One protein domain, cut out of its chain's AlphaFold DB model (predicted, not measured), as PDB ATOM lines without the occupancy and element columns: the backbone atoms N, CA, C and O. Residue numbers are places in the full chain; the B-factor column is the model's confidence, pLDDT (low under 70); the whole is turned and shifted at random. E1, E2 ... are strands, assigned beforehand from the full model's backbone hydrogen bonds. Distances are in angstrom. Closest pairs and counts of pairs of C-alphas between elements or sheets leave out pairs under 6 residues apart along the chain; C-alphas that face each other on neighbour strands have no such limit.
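Overview. This is residues 161 to 265 of the 503 residues of the protein "SLH domain-containing protein" of Anaerolineaceae bacterium (UniProt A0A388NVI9). One antiparallel sheet of nine strands curls like part of a barrel and folds back on itself at E2, the hinge, with the leaf of E3 and E1 facing the longer leaf of E4 to E9. Two long loops, residues 178 to 199 and 206 to 217, link E2 to E3 and E3 to E4. The printed part has 105 residues, under half of them in named elements, and is all strand, E1 to E9, in the sheet order E3 E1 E2 E4 E5 E6 E7 E8 E9. It is compact, with a radius of gyration of the C-alphas of 13.4 A and spans of 40 by 33 by 21 A.

Along the chain. E1, residues 161 to 165, begins at C-alpha 161 (187.687, 221.419, 138.019). E2, residues 170 to 177, is 19.0 A long and bends by 59 degrees at residue 173. E3, residues 200 to 205, is 15.4 A long, and E4, residues 218 to 224, 14.7 A. E5 holds residues 227 to 231, E6 238 to 243, E7 246 to 249 and E8 254 to 256. E9, residues 262 to 264, ends at C-alpha 264 (192.443, 206.830, 153.854).

Arrangement. E1 and E2 form a hairpin, with N 162 and O 175 2.9 A apart. On its other side E1 pairs with edge strand E3, N 163 and O 202 at 2.8 A. Pairing of E2 is staggered: residues 171 to 176 pair with E1, 170 to 171 with E4, N 171 and O 221 at 2.8 A. E4 to E9 form a meander, each strand the antiparallel neighbour of the one before. Across the fold, the closest C-alphas of E3 and E6 are Gln 204 and Ile 242, 6.9 A apart.

Size, cuts and confidence. The C-alphas farthest apart, Ala 190 and Pro 265, are 40.7 A apart. The printed part has no cut. Mean pLDDT of the printed part is 80.3, with residues 207 to 214 and 233 to 235 among those under 70.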
ATOM      1  N   GLY A 161     188.198 222.106 139.202       84.88
ATOM      2  CA  GLY A 161     187.687 221.419 138.019       84.88
ATOM      3  C   GLY A 161     186.188 221.323 138.101       84.88
ATOM      4  O   GLY A 161     185.659 220.743 139.046       84.88
ATOM      5  N   TYR A 162     185.510 221.906 137.120       87.69
ATOM      6  CA  TYR A 162     184.061 221.910 137.038       87.69
ATOM      7  C   TYR A 162     183.619 221.045 135.866       87.69
ATOM      8  O   TYR A 162     183.961 221.302 134.714       87.69
ATOM      9  N   ALA A 163     182.863 220.005 136.174       89.25
ATOM     10  CA  ALA A 163     182.273 219.103 135.210       89.25
ATOM     11  C   ALA A 163     181.050 219.749 134.551       89.25
ATOM     12  O   ALA A 163     180.187 220.312 135.229       89.25
ATOM     13  N   VAL A 164     180.968 219.638 133.227       90.88
ATOM     14  CA  VAL A 164     179.787 220.014 132.449       90.88
ATOM     15  C   VAL A 164     178.902 218.781 132.294       90.88
ATOM     16  O   VAL A 164     179.320 217.787 131.697       90.88
ATOM     17  N   ILE A 165     177.701 218.844 132.868       91.12
ATOM     18  CA  ILE A 165     176.794 217.704 133.017       91.12
ATOM     19  C   ILE A 165     175.720 217.743 131.940       91.12
ATOM     20  O   ILE A 165     174.958 218.712 131.848       91.12
ATOM     21  N   HIS A 166     175.643 216.668 131.165       92.06
ATOM     22  CA  HIS A 166     174.606 216.471 130.170       92.06
ATOM     23  C   HIS A 166     173.247 216.246 130.859       92.06
ATOM     24  O   HIS A 166     173.209 215.708 131.969       92.06
ATOM     25  N   PRO A 167     172.111 216.619 130.241       88.25
ATOM     26  CA  PRO A 167     170.782 216.400 130.824       88.25
ATOM     27  C   PRO A 167     170.441 214.952 131.224       88.25
ATOM     28  O   PRO A 167     169.595 214.751 132.089       88.25
ATOM     29  N   ASP A 168     171.086 213.953 130.623       87.75
ATOM     30  CA  ASP A 168     170.936 212.526 130.968       87.75
ATOM     31  C   ASP A 168     171.846 212.074 132.137       87.75
ATOM     32  O   ASP A 168     171.791 210.919 132.551       87.75
ATOM     33  N   GLY A 169     172.670 212.977 132.680       83.56
ATOM     34  CA  GLY A 169     173.498 212.759 133.862       83.56
ATOM     35  C   GLY A 169     174.958 212.387 133.603       83.56
ATOM     36  O   GLY A 169     175.700 212.277 134.580       83.56
ATOM     37  N   HIS A 170     175.418 212.219 132.357       88.19
ATOM     38  CA  HIS A 170     176.844 211.974 132.092       88.19
ATOM     39  C   HIS A 170     177.672 213.270 132.044       88.19
ATOM     40  O   HIS A 170     177.144 214.368 131.859       88.19
ATOM     41  N   VAL A 171     178.991 213.160 132.218       91.75
ATOM     42  CA  VAL A 171     179.913 214.304 132.188       91.75
ATOM     43  C   VAL A 171     180.545 214.435 130.804       91.75
ATOM     44  O   VAL A 171     181.355 213.603 130.406       91.75
ATOM     45  N   CYS A 172     180.233 215.509 130.082       84.00
ATOM     46  CA  CYS A 172     180.752 215.749 128.728       84.00
ATOM     47  C   CYS A 172     182.224 216.180 128.716       84.00
ATOM     48  O   CYS A 172     182.999 215.808 127.836       84.00
ATOM     49  N   GLY A 173     182.617 216.990 129.696       81.12
ATOM     50  CA  GLY A 173     183.951 217.575 129.779       81.12
ATOM     51  C   GLY A 173     184.161 218.306 131.098       81.12
ATOM     52  O   GLY A 173     183.219 218.486 131.872       81.12
ATOM     53  N   VAL A 174     185.397 218.738 131.348       87.75
ATOM     54  CA  VAL A 174     185.775 219.480 132.557       87.75
ATOM     55  C   VAL A 174     186.420 220.803 132.166       87.75
ATOM     56  O   VAL A 174     187.321 220.840 131.330       87.75
ATOM     57  N   ILE A 175     185.969 221.887 132.794       81.19
ATOM     58  CA  ILE A 175     186.525 223.230 132.642       81.19
ATOM     59  C   ILE A 175     187.248 223.665 133.913       81.19
ATOM     60  O   ILE A 175     186.908 223.259 135.025       81.19
ATOM     61  N   VAL A 176     188.228 224.544 133.742       80.50
ATOM     62  CA  VAL A 176     188.880 225.228 134.858       80.50
ATOM     63  C   VAL A 176     187.998 226.397 135.277       80.50
ATOM     64  O   VAL A 176     187.728 227.291 134.476       80.50
ATOM     65  N   GLY A 177     187.540 226.394 136.525       69.38
ATOM     66  CA  GLY A 177     186.684 227.445 137.064       69.38
ATOM     67  C   GLY A 177     187.279 228.075 138.314       69.38
ATOM     68  O   GLY A 177     188.034 227.445 139.042       69.38
ATOM     69  N   ASN A 178     186.945 229.331 138.579       73.06
ATOM     70  CA  ASN A 178     187.332 230.041 139.799       73.06
ATOM     71  C   ASN A 178     186.109 230.208 140.725       73.06
ATOM     72  O   ASN A 178     185.109 229.504 140.576       73.06
ATOM     73  N   SER A 179     186.171 231.150 141.670       72.06
ATOM     74  CA  SER A 179     185.070 231.459 142.593       72.06
ATOM     75  C   SER A 179     183.742 231.804 141.902       72.06
ATOM     76  O   SER A 179     182.693 231.647 142.518       72.06
ATOM     77  N   TYR A 180     183.759 232.202 140.624       73.69
ATOM     78  CA  TYR A 180     182.557 232.451 139.824       73.69
ATOM     79  C   TYR A 180     181.636 231.224 139.704       73.69
ATOM     80  O   TYR A 180     180.417 231.376 139.657       73.69
ATOM     81  N   PHE A 181     182.203 230.014 139.675       78.31
ATOM     82  CA  PHE A 181     181.449 228.763 139.523       78.31
ATOM     83  C   PHE A 181     181.162 228.057 140.857       78.31
ATOM     84  O   PHE A 181     180.490 227.029 140.875       78.31
ATOM     85  N   ALA A 182     181.630 228.611 141.980       67.19
ATOM     86  CA  ALA A 182     181.618 227.947 143.284       67.19
ATOM     87  C   ALA A 182     180.208 227.604 143.809       67.19
ATOM     88  O   ALA A 182     180.062 226.708 144.634       67.19
ATOM     89  N   GLY A 183     179.168 228.287 143.322       73.19
ATOM     90  CA  GLY A 183     177.780 228.043 143.717       73.19
ATOM     91  C   GLY A 183     177.130 226.803 143.094       73.19
ATOM     92  O   GLY A 183     176.019 226.463 143.494       73.19
ATOM     93  N   ASN A 184     177.774 226.131 142.124       83.75
ATOM     94  CA  ASN A 184     177.177 225.032 141.338       83.75
ATOM     95  C   ASN A 184     175.811 225.393 140.704       83.75
ATOM     96  O   ASN A 184     174.981 224.522 140.425       83.75
ATOM     97  N   ASP A 185     175.573 226.689 140.488       81.88
ATOM     98  CA  ASP A 185     174.323 227.304 140.032       81.88
ATOM     99  C   ASP A 185     174.407 227.790 138.575       81.88
ATOM    100  O   ASP A 185     173.465 228.381 138.049       81.88
ATOM    101  N   LYS A 186     175.550 227.566 137.918       85.06
ATOM    102  CA  LYS A 186     175.823 228.035 136.558       85.06
ATOM    103  C   LYS A 186     175.553 226.956 135.517       85.06
ATOM    104  O   LYS A 186     175.665 225.755 135.772       85.06
ATOM    105  N   THR A 187     175.248 227.412 134.309       89.12
ATOM    106  CA  THR A 187     175.016 226.571 133.135       89.12
ATOM    107  C   THR A 187     175.831 227.065 131.949       89.12
ATOM    108  O   THR A 187     176.128 228.256 131.841       89.12
ATOM    109  N   MET A 188     176.159 226.165 131.028       84.19
ATOM    110  CA  MET A 188     176.828 226.506 129.778       84.19
ATOM    111  C   MET A 188     175.938 227.379 128.893       84.19
ATOM    112  O   MET A 188     174.763 227.079 128.695       84.19
ATOM    113  N   THR A 189     176.499 228.441 128.319       81.75
ATOM    114  CA  THR A 189     175.788 229.341 127.390       81.75
ATOM    115  C   THR A 189     175.788 228.835 125.946       81.75
ATOM    116  O   THR A 189     174.968 229.272 125.145       81.75
ATOM    117  N   ALA A 190     176.676 227.896 125.616       74.88
ATOM    118  CA  ALA A 190     176.801 227.259 124.310       74.88
ATOM    119  C   ALA A 190     177.049 225.752 124.472       74.88
ATOM    120  O   ALA A 190     177.352 225.283 125.571       74.88
ATOM    121  N   ALA A 191     176.925 224.994 123.381       75.44
ATOM    122  CA  ALA A 191     177.242 223.571 123.400       75.44
ATOM    123  C   ALA A 191     178.735 223.334 123.694       75.44
ATOM    124  O   ALA A 191     179.594 224.100 123.255       75.44
ATOM    125  N   TYR A 192     179.049 222.270 124.431       76.00
ATOM    126  CA  TYR A 192     180.402 221.983 124.905       76.00
ATOM    127  C   TYR A 192     180.643 220.480 125.033       76.00
ATOM    128  O   TYR A 192     179.992 219.815 125.831       76.00
ATOM    129  N   MET A 193     181.589 219.937 124.258       78.69
ATOM    130  CA  MET A 193     182.011 218.523 124.329       78.69
ATOM    131  C   MET A 193     180.851 217.504 124.257       78.69
ATOM    132  O   MET A 193     180.902 216.457 124.887       78.69
ATOM    133  N   GLY A 194     179.787 217.817 123.507       77.12
ATOM    134  CA  GLY A 194     178.582 216.979 123.394       77.12
ATOM    135  C   GLY A 194     177.419 217.396 124.303       77.12
ATOM    136  O   GLY A 194     176.286 217.009 124.047       77.12
ATOM    137  N   CYS A 195     177.654 218.259 125.293       85.69
ATOM    138  CA  CYS A 195     176.606 218.850 126.124       85.69
ATOM    139  C   CYS A 195     175.921 220.021 125.407       85.69
ATOM    140  O   CYS A 195     176.628 220.900 124.907       85.69
ATOM    141  N   PRO A 196     174.578 220.100 125.364       81.94
ATOM    142  CA  PRO A 196     173.874 221.245 124.789       81.94
ATOM    143  C   PRO A 196     173.996 222.504 125.665       81.94
ATOM    144  O   PRO A 196     174.339 222.432 126.851       81.94
ATOM    145  N   ALA A 197     173.674 223.672 125.100       86.62
ATOM    146  CA  ALA A 197     173.520 224.899 125.885       86.62
ATOM    147  C   ALA A 197     172.466 224.696 126.995       86.62
ATOM    148  O   ALA A 197     171.463 224.017 126.788       86.62
ATOM    149  N   GLY A 198     172.711 225.253 128.181       83.31
ATOM    150  CA  GLY A 198     171.918 225.013 129.393       83.31
ATOM    151  C   GLY A 198     172.426 223.864 130.275       83.31
ATOM    152  O   GLY A 198     171.937 223.699 131.391       83.31
ATOM    153  N   SER A 199     173.434 223.102 129.833       90.19
ATOM    154  CA  SER A 199     174.055 222.036 130.637       90.19
ATOM    155  C   SER A 199     174.690 222.581 131.917       90.19
ATOM    156  O   SER A 199     175.320 223.640 131.902       90.19
ATOM    157  N   ARG A 200     174.524 221.870 133.036       90.19
ATOM    158  CA  ARG A 200     174.940 222.341 134.369       90.19
ATOM    159  C   ARG A 200     176.454 222.278 134.535       90.19
ATOM    160  O   ARG A 200     177.085 221.353 134.035       90.19
ATOM    161  N   ILE A 201     177.017 223.226 135.276       88.62
ATOM    162  CA  ILE A 201     178.444 223.287 135.608       88.62
ATOM    163  C   ILE A 201     178.594 223.007 137.103       88.62
ATOM    164  O   ILE A 201     178.098 223.777 137.924       88.62
ATOM    165  N   ILE A 202     179.259 221.905 137.457       87.88
ATOM    166  CA  ILE A 202     179.331 221.410 138.835       87.88
ATOM    167  C   ILE A 202     180.778 221.144 139.243       87.88
ATOM    168  O   ILE A 202     181.513 220.466 138.532       87.88
ATOM    169  N   PHE A 203     181.175 221.629 140.417       87.81
ATOM    170  CA  PHE A 203     182.483 221.374 141.007       87.81
ATOM    171  C   PHE A 203     182.737 219.873 141.193       87.81
ATOM    172  O   PHE A 203     181.974 219.187 141.870       87.81
ATOM    173  N   GLN A 204     183.831 219.380 140.619       88.38
ATOM    174  CA  GLN A 204     184.245 217.981 140.660       88.38
ATOM    175  C   GLN A 204     185.558 217.806 141.422       88.38
ATOM    176  O   GLN A 204     185.663 216.897 142.244       88.38
ATOM    177  N   THR A 205     186.554 218.660 141.175       87.50
ATOM    178  CA  THR A 205     187.915 218.463 141.693       87.50
ATOM    179  C   THR A 205     188.537 219.737 142.235       87.50
ATOM    180  O   THR A 205     188.291 220.844 141.752       87.50
ATOM    181  N   LYS A 206     189.382 219.582 143.255       78.50
ATOM    182  CA  LYS A 206     190.119 220.701 143.846       78.50
ATOM    183  C   LYS A 206     191.320 221.102 142.975       78.50
ATOM    184  O   LYS A 206     191.875 220.248 142.283       78.50
ATOM    185  N   PRO A 207     191.762 222.372 143.046       67.12
ATOM    186  CA  PRO A 207     193.050 222.786 142.499       67.12
ATOM    187  C   PRO A 207     194.176 221.926 143.042       67.12
ATOM    188  O   PRO A 207     194.244 221.677 144.248       67.12
ATOM    189  N   SER A 208     195.121 221.571 142.181       67.19
ATOM    190  CA  SER A 208     196.410 221.104 142.672       67.19
ATOM    191  C   SER A 208     197.239 222.256 143.249       67.19
ATOM    192  O   SER A 208     197.058 223.408 142.842       67.19
ATOM    193  N   PRO A 209     198.217 221.973 144.130       51.03
ATOM    194  CA  PRO A 209     199.168 222.975 144.623       51.03
ATOM    195  C   PRO A 209     199.948 223.709 143.517       51.03
ATOM    196  O   PRO A 209     200.530 224.758 143.764       51.03
ATOM    197  N   THR A 210     199.944 223.173 142.291       54.44
ATOM    198  CA  THR A 210     200.569 223.773 141.099       54.44
ATOM    199  C   THR A 210     199.619 224.658 140.281       54.44
ATOM    200  O   THR A 210     200.004 225.152 139.226       54.44
ATOM    201  N   GLY A 211     198.369 224.843 140.723       51.00
ATOM    202  CA  GLY A 211     197.336 225.602 140.005       51.00
ATOM    203  C   GLY A 211     196.700 224.854 138.827       51.00
ATOM    204  O   GLY A 211     195.744 225.352 138.238       51.00
ATOM    205  N   ASN A 212     197.189 223.651 138.503       54.81
ATOM    206  CA  ASN A 212     196.585 222.777 137.500       54.81
ATOM    207  C   ASN A 212     195.324 222.110 138.047       54.81
ATOM    208  O   ASN A 212     195.262 221.739 139.224       54.81
ATOM    209  N   VAL A 213     194.357 221.911 137.159       60.44
ATOM    210  CA  VAL A 213     193.048 221.350 137.464       60.44
ATOM    211  C   VAL A 213     192.828 220.121 136.583       60.44
ATOM    212  O   VAL A 213     192.757 220.235 135.362       60.44
ATOM    213  N   ALA A 214     192.761 218.944 137.203       64.94
ATOM    214  CA  ALA A 214     192.444 217.675 136.544       64.94
ATOM    215  C   ALA A 214     190.979 217.308 136.803       64.94
ATOM    216  O   ALA A 214     190.458 217.648 137.858       64.94
ATOM    217  N   GLY A 215     190.315 216.598 135.892       77.25
ATOM    218  CA  GLY A 215     188.966 216.087 136.132       77.25
ATOM    219  C   GLY A 215     188.594 214.933 135.208       77.25
ATOM    220  O   GLY A 215     189.284 214.651 134.231       77.25
ATOM    221  N   TRP A 216     187.508 214.256 135.554       84.38
ATOM    222  CA  TRP A 216     186.994 213.065 134.895       84.38
ATOM    223  C   TRP A 216     185.775 213.417 134.045       84.38
ATOM    224  O   TRP A 216     184.842 214.067 134.514       84.38
ATOM    225  N   HIS A 217     185.771 212.959 132.799       90.06
ATOM    226  CA  HIS A 217     184.652 213.092 131.871       90.06
ATOM    227  C   HIS A 217     184.561 211.851 130.979       90.06
ATOM    228  O   HIS A 217     185.502 211.062 130.922       90.06
ATOM    229  N   GLY A 218     183.442 211.698 130.279       84.12
ATOM    230  CA  GLY A 218     183.143 210.544 129.440       84.12
ATOM    231  C   GLY A 218     181.786 209.933 129.774       84.12
ATOM    232  O   GLY A 218     181.178 210.244 130.798       84.12
ATOM    233  N   ALA A 219     181.313 209.036 128.906       80.44
ATOM    234  CA  ALA A 219     180.032 208.346 129.083       80.44
ATOM    235  C   ALA A 219     180.002 207.452 130.340       80.44
ATOM    236  O   ALA A 219     178.943 207.207 130.909       80.44
ATOM    237  N   ASN A 220     181.170 206.997 130.797       85.19
ATOM    238  CA  ASN A 220     181.352 206.208 132.013       85.19
ATOM    239  C   ASN A 220     181.431 207.058 133.296       85.19
ATOM    240  O   ASN A 220     181.547 206.498 134.391       85.19
ATOM    241  N   VAL A 221     181.369 208.388 133.179       91.00
ATOM    242  CA  VAL A 221     181.373 209.325 134.305       91.00
ATOM    243  C   VAL A 221     179.994 209.955 134.424       91.00
ATOM    244  O   VAL A 221     179.579 210.729 133.565       91.00
ATOM    245  N   THR A 222     179.285 209.652 135.505       90.44
ATOM    246  CA  THR A 222     177.934 210.170 135.757       90.44
ATOM    247  C   THR A 222     177.890 211.028 137.009       90.44
ATOM    248  O   THR A 222     178.713 210.876 137.910       90.44
ATOM    249  N   TYR A 223     176.936 211.950 137.073       91.44
ATOM    250  CA  TYR A 223     176.694 212.805 138.226       91.44
ATOM    251  C   TYR A 223     175.253 212.654 138.704       91.44
ATOM    252  O   TYR A 223     174.304 212.918 137.966       91.44
ATOM    253  N   SER A 224     175.088 212.259 139.964       89.44
ATOM    254  CA  SER A 224     173.778 212.137 140.600       89.44
ATOM    255  C   SER A 224     173.880 212.419 142.094       89.44
ATOM    256  O   SER A 224     174.847 212.032 142.746       89.44
ATOM    257  N   ASN A 225     172.885 213.121 142.646       86.38
ATOM    258  CA  ASN A 225     172.768 213.406 144.081       86.38
ATOM    259  C   ASN A 225     174.040 213.995 144.730       86.38
ATOM    260  O   ASN A 225     174.380 213.666 145.865       86.38
ATOM    261  N   GLY A 226     174.757 214.870 144.014       81.25
ATOM    262  CA  GLY A 226     175.974 215.505 144.533       81.25
ATOM    263  C   GLY A 226     177.242 214.657 144.426       81.25
ATOM    264  O   GLY A 226     178.280 215.080 144.925       81.25
ATOM    265  N   VAL A 227     177.178 213.486 143.789       86.62
ATOM    266  CA  VAL A 227     178.296 212.547 143.679       86.62
ATOM    267  C   VAL A 227     178.577 212.238 142.215       86.62
ATOM    268  O   VAL A 227     177.671 211.921 141.444       86.62
ATOM    269  N   PHE A 228     179.850 212.306 141.842       90.56
ATOM    270  CA  PHE A 228     180.333 211.782 140.573       90.56
ATOM    271  C   PHE A 228     180.684 210.313 140.727       90.56
ATOM    272  O   PHE A 228     181.365 209.940 141.679       90.56
ATOM    273  N   THR A 229     180.261 209.495 139.778       91.12
ATOM    274  CA  THR A 229     180.550 208.067 139.737       91.12
ATOM    275  C   THR A 229     181.292 207.766 138.451       91.12
ATOM    276  O   THR A 229     180.774 208.008 137.364       91.12
ATOM    277  N   ILE A 230     182.506 207.247 138.580       91.94
ATOM    278  CA  ILE A 230     183.311 206.751 137.475       91.94
ATOM    279  C   ILE A 230     183.132 205.240 137.475       91.94
ATOM    280  O   ILE A 230     183.428 204.565 138.464       91.94
ATOM    281  N   THR A 231     182.623 204.719 136.371       88.12
ATOM    282  CA  THR A 231     182.493 203.281 136.143       88.12
ATOM    283  C   THR A 231     183.653 202.789 135.292       88.12
ATOM    284  O   THR A 231     184.107 203.463 134.363       88.12
ATOM    285  N   SER A 232     184.190 201.630 135.652       73.94
ATOM    286  CA  SER A 232     185.229 200.976 134.878       73.94
ATOM    287  C   SER A 232     184.639 200.455 133.573       73.94
ATOM    288  O   SER A 232     183.633 199.747 133.576       73.94
ATOM    289  N   GLU A 233     185.289 200.761 132.458       67.12
ATOM    290  CA  GLU A 233     184.853 200.297 131.137       67.12
ATOM    291  C   GLU A 233     185.105 198.791 130.934       67.12
ATOM    292  O   GLU A 233     184.539 198.190 130.026       67.12
ATOM    293  N   THR A 234     185.920 198.162 131.791       62.44
ATOM    294  CA  THR A 234     186.236 196.725 131.730       62.44
ATOM    295  C   THR A 234     185.204 195.821 132.396       62.44
ATOM    296  O   THR A 234     185.009 194.704 131.924       62.44
ATOM    297  N   ASP A 235     184.559 196.251 133.483       66.75
ATOM    298  CA  ASP A 235     183.613 195.411 134.240       66.75
ATOM    299  C   ASP A 235     182.288 196.108 134.599       66.75
ATOM    300  O   ASP A 235     181.420 195.497 135.224       66.75
ATOM    301  N   GLY A 236     182.117 197.376 134.206       73.75
ATOM    302  CA  GLY A 236     180.929 198.184 134.484       73.75
ATOM    303  C   GLY A 236     180.749 198.554 135.958       73.75
ATOM    304  O   GLY A 236     179.742 199.169 136.312       73.75
ATOM    305  N   LYS A 237     181.688 198.190 136.841       74.75
ATOM    306  CA  LYS A 237     181.592 198.485 138.273       74.75
ATOM    307  C   LYS A 237     182.096 199.885 138.570       74.75
ATOM    308  O   LYS A 237     182.901 200.459 137.840       74.75
ATOM    309  N   ILE A 238     181.632 200.435 139.685       82.19
ATOM    310  CA  ILE A 238     182.095 201.728 140.181       82.19
ATOM    311  C   ILE A 238     183.565 201.597 140.581       82.19
ATOM    312  O   ILE A 238     183.886 200.855 141.507       82.19
ATOM    313  N   SER A 239     184.443 202.316 139.885       83.44
ATOM    314  CA  SER A 239     185.878 202.350 140.164       83.44
ATOM    315  C   SER A 239     186.245 203.503 141.092       83.44
ATOM    316  O   SER A 239     187.098 203.338 141.964       83.44
ATOM    317  N   ILE A 240     185.598 204.662 140.926       88.62
ATOM    318  CA  ILE A 240     185.845 205.868 141.720       88.62
ATOM    319  C   ILE A 240     184.518 206.589 141.971       88.62
ATOM    320  O   ILE A 240     183.693 206.732 141.072       88.62
ATOM    321  N   THR A 241     184.327 207.101 143.184       90.06
ATOM    322  CA  THR A 241     183.284 208.086 143.501       90.06
ATOM    323  C   THR A 241     183.924 209.386 143.953       90.06
ATOM    324  O   THR A 241     184.906 209.354 144.687       90.06
ATOM    325  N   ILE A 242     183.403 210.532 143.519       91.06
ATOM    326  CA  ILE A 242     183.934 211.847 143.894       91.06
ATOM    327  C   ILE A 242     182.818 212.695 144.482       91.06
ATOM    328  O   ILE A 242     181.775 212.885 143.858       91.06
ATOM    329  N   LYS A 243     183.061 213.233 145.675       89.19
ATOM    330  CA  LYS A 243     182.164 214.165 146.355       89.19
ATOM    331  C   LYS A 243     182.984 215.303 146.946       89.19
ATOM    332  O   LYS A 243     183.968 215.055 147.636       89.19
ATOM    333  N   ASP A 244     182.600 216.541 146.644       80.88
ATOM    334  CA  ASP A 244     183.248 217.755 147.163       80.88
ATOM    335  C   ASP A 244     184.780 217.779 146.944       80.88
ATOM    336  O   ASP A 244     185.561 218.258 147.772       80.88
ATOM    337  N   GLY A 245     185.235 217.231 145.809       76.06
ATOM    338  CA  GLY A 245     186.654 217.141 145.462       76.06
ATOM    339  C   GLY A 245     187.448 216.090 146.245       76.06
ATOM    340  O   GLY A 245     188.680 216.115 146.209       76.06
ATOM    341  N   ILE A 246     186.780 215.169 146.938       80.56
ATOM    342  CA  ILE A 246     187.382 213.994 147.573       80.56
ATOM    343  C   ILE A 246     186.971 212.751 146.792       80.56
ATOM    344  O   ILE A 246     185.781 212.508 146.593       80.56
ATOM    345  N   ALA A 247     187.953 211.971 146.352       86.25
ATOM    346  CA  ALA A 247     187.740 210.753 145.589       86.25
ATOM    347  C   ALA A 247     187.878 209.514 146.481       86.25
ATOM    348  O   ALA A 247     188.743 209.464 147.354       86.25
ATOM    349  N   THR A 248     187.021 208.523 146.253       88.62
ATOM    350  CA  THR A 248     187.028 207.216 146.917       88.62
ATOM    351  C   THR A 248     187.072 206.117 145.866       88.62
ATOM    352  O   THR A 248     186.174 206.033 145.029       88.62
ATOM    353  N   GLY A 249     188.110 205.291 145.904       81.94
ATOM    354  CA  GLY A 249     188.324 204.161 145.008       81.94
ATOM    355  C   GLY A 249     187.534 202.924 145.431       81.94
ATOM    356  O   GLY A 249     187.124 202.792 146.585       81.94
ATOM    357  N   ALA A 250     187.348 201.993 144.496       82.25
ATOM    358  CA  ALA A 250     186.678 200.710 144.729       82.25
ATOM    359  C   ALA A 250     187.361 199.840 145.803       82.25
ATOM    360  O   ALA A 250     186.714 199.028 146.459       82.25
ATOM    361  N   ASP A 251     188.660 200.041 146.015       78.19
ATOM    362  CA  ASP A 251     189.473 199.424 147.066       78.19
ATOM    363  C   ASP A 251     189.279 200.080 148.453       78.19
ATOM    364  O   ASP A 251     189.887 199.673 149.446       78.19
ATOM    365  N   GLY A 252     188.428 201.105 148.541       77.88
ATOM    366  CA  GLY A 252     188.166 201.883 149.748       77.88
ATOM    367  C   GLY A 252     189.197 202.980 150.029       77.88
ATOM    368  O   GLY A 252     189.083 203.650 151.062       77.88
ATOM    369  N   ARG A 253     190.184 203.189 149.147       84.62
ATOM    370  CA  ARG A 253     191.145 204.292 149.265       84.62
ATOM    371  C   ARG A 253     190.417 205.623 149.108       84.62
ATOM    372  O   ARG A 253     189.655 205.787 148.166       84.62
ATOM    373  N   VAL A 254     190.677 206.589 149.984       80.31
ATOM    374  CA  VAL A 254     190.130 207.955 149.904       80.31
ATOM    375  C   VAL A 254     191.278 208.939 149.722       80.31
ATOM    376  O   VAL A 254     192.260 208.868 150.464       80.31
ATOM    377  N   TRP A 255     191.183 209.865 148.770       81.31
ATOM    378  CA  TRP A 255     192.207 210.880 148.518       81.31
ATOM    379  C   TRP A 255     191.619 212.234 148.120       81.31
ATOM    380  O   TRP A 255     190.519 212.341 147.580       81.31
ATOM    381  N   ASP A 256     192.378 213.288 148.397       79.50
ATOM    382  CA  ASP A 256     192.059 214.644 147.967       79.50
ATOM    383  C   ASP A 256     192.430 214.820 146.483       79.50
ATOM    384  O   ASP A 256     193.568 214.571 146.088       79.50
ATOM    385  N   THR A 257     191.469 215.214 145.641       81.88
ATOM    386  CA  THR A 257     191.658 215.243 144.172       81.88
ATOM    387  C   THR A 257     192.624 216.321 143.688       81.88
ATOM    388  O   THR A 257     193.174 216.184 142.599       81.88
ATOM    389  N   GLY A 258     192.841 217.376 144.478       74.00
ATOM    390  CA  GLY A 258     193.764 218.452 144.129       74.00
ATOM    391  C   GLY A 258     195.193 218.120 144.538       74.00
ATOM    392  O   GLY A 258     196.116 218.161 143.729       74.00
ATOM    393  N   SER A 259     195.385 217.756 145.803       65.00
ATOM    394  CA  SER A 259     196.714 217.464 146.351       65.00
ATOM    395  C   SER A 259     197.211 216.042 146.077       65.00
ATOM    396  O   SER A 259     198.404 215.785 146.210       65.00
ATOM    397  N   GLY A 260     196.322 215.105 145.735       70.69
ATOM    398  CA  GLY A 260     196.647 213.682 145.589       70.69
ATOM    399  C   GLY A 260     196.930 212.970 146.918       70.69
ATOM    400  O   GLY A 260     197.215 211.770 146.934       70.69
ATOM    401  N   VAL A 261     196.846 213.682 148.046       68.75
ATOM    402  CA  VAL A 261     197.122 213.134 149.374       68.75
ATOM    403  C   VAL A 261     196.077 212.079 149.712       68.75
ATOM    404  O   VAL A 261     194.872 212.320 149.647       68.75
ATOM    405  N   THR A 262     196.549 210.893 150.095       75.75
ATOM    406  CA  THR A 262     195.680 209.805 150.550       75.75
ATOM    407  C   THR A 262     195.210 210.100 151.970       75.75
ATOM    408  O   THR A 262     196.009 210.134 152.899       75.75
ATOM    409  N   LEU A 263     193.908 210.323 152.120       74.25
ATOM    410  CA  LEU A 263     193.230 210.572 153.392       74.25
ATOM    411  C   LEU A 263     192.899 209.260 154.112       74.25
ATOM    412  O   LEU A 263     192.871 209.211 155.338       74.25
ATOM    413  N   ARG A 264     192.665 208.186 153.345       81.75
ATOM    414  CA  ARG A 264     192.443 206.830 153.854       81.75
ATOM    415  C   ARG A 264     193.062 205.801 152.901       81.75
ATOM    416  O   ARG A 264     192.779 205.866 151.706       81.75
ATOM    417  N   PRO A 265     193.896 204.866 153.380       68.06
ATOM    418  CA  PRO A 265     194.470 203.814 152.543       68.06
ATOM    419  C   PRO A 265     193.421 202.769 152.127       68.06
ATOM    420  O   PRO A 265     192.348 202.682 152.725       68.06
TER     421      PRO A 265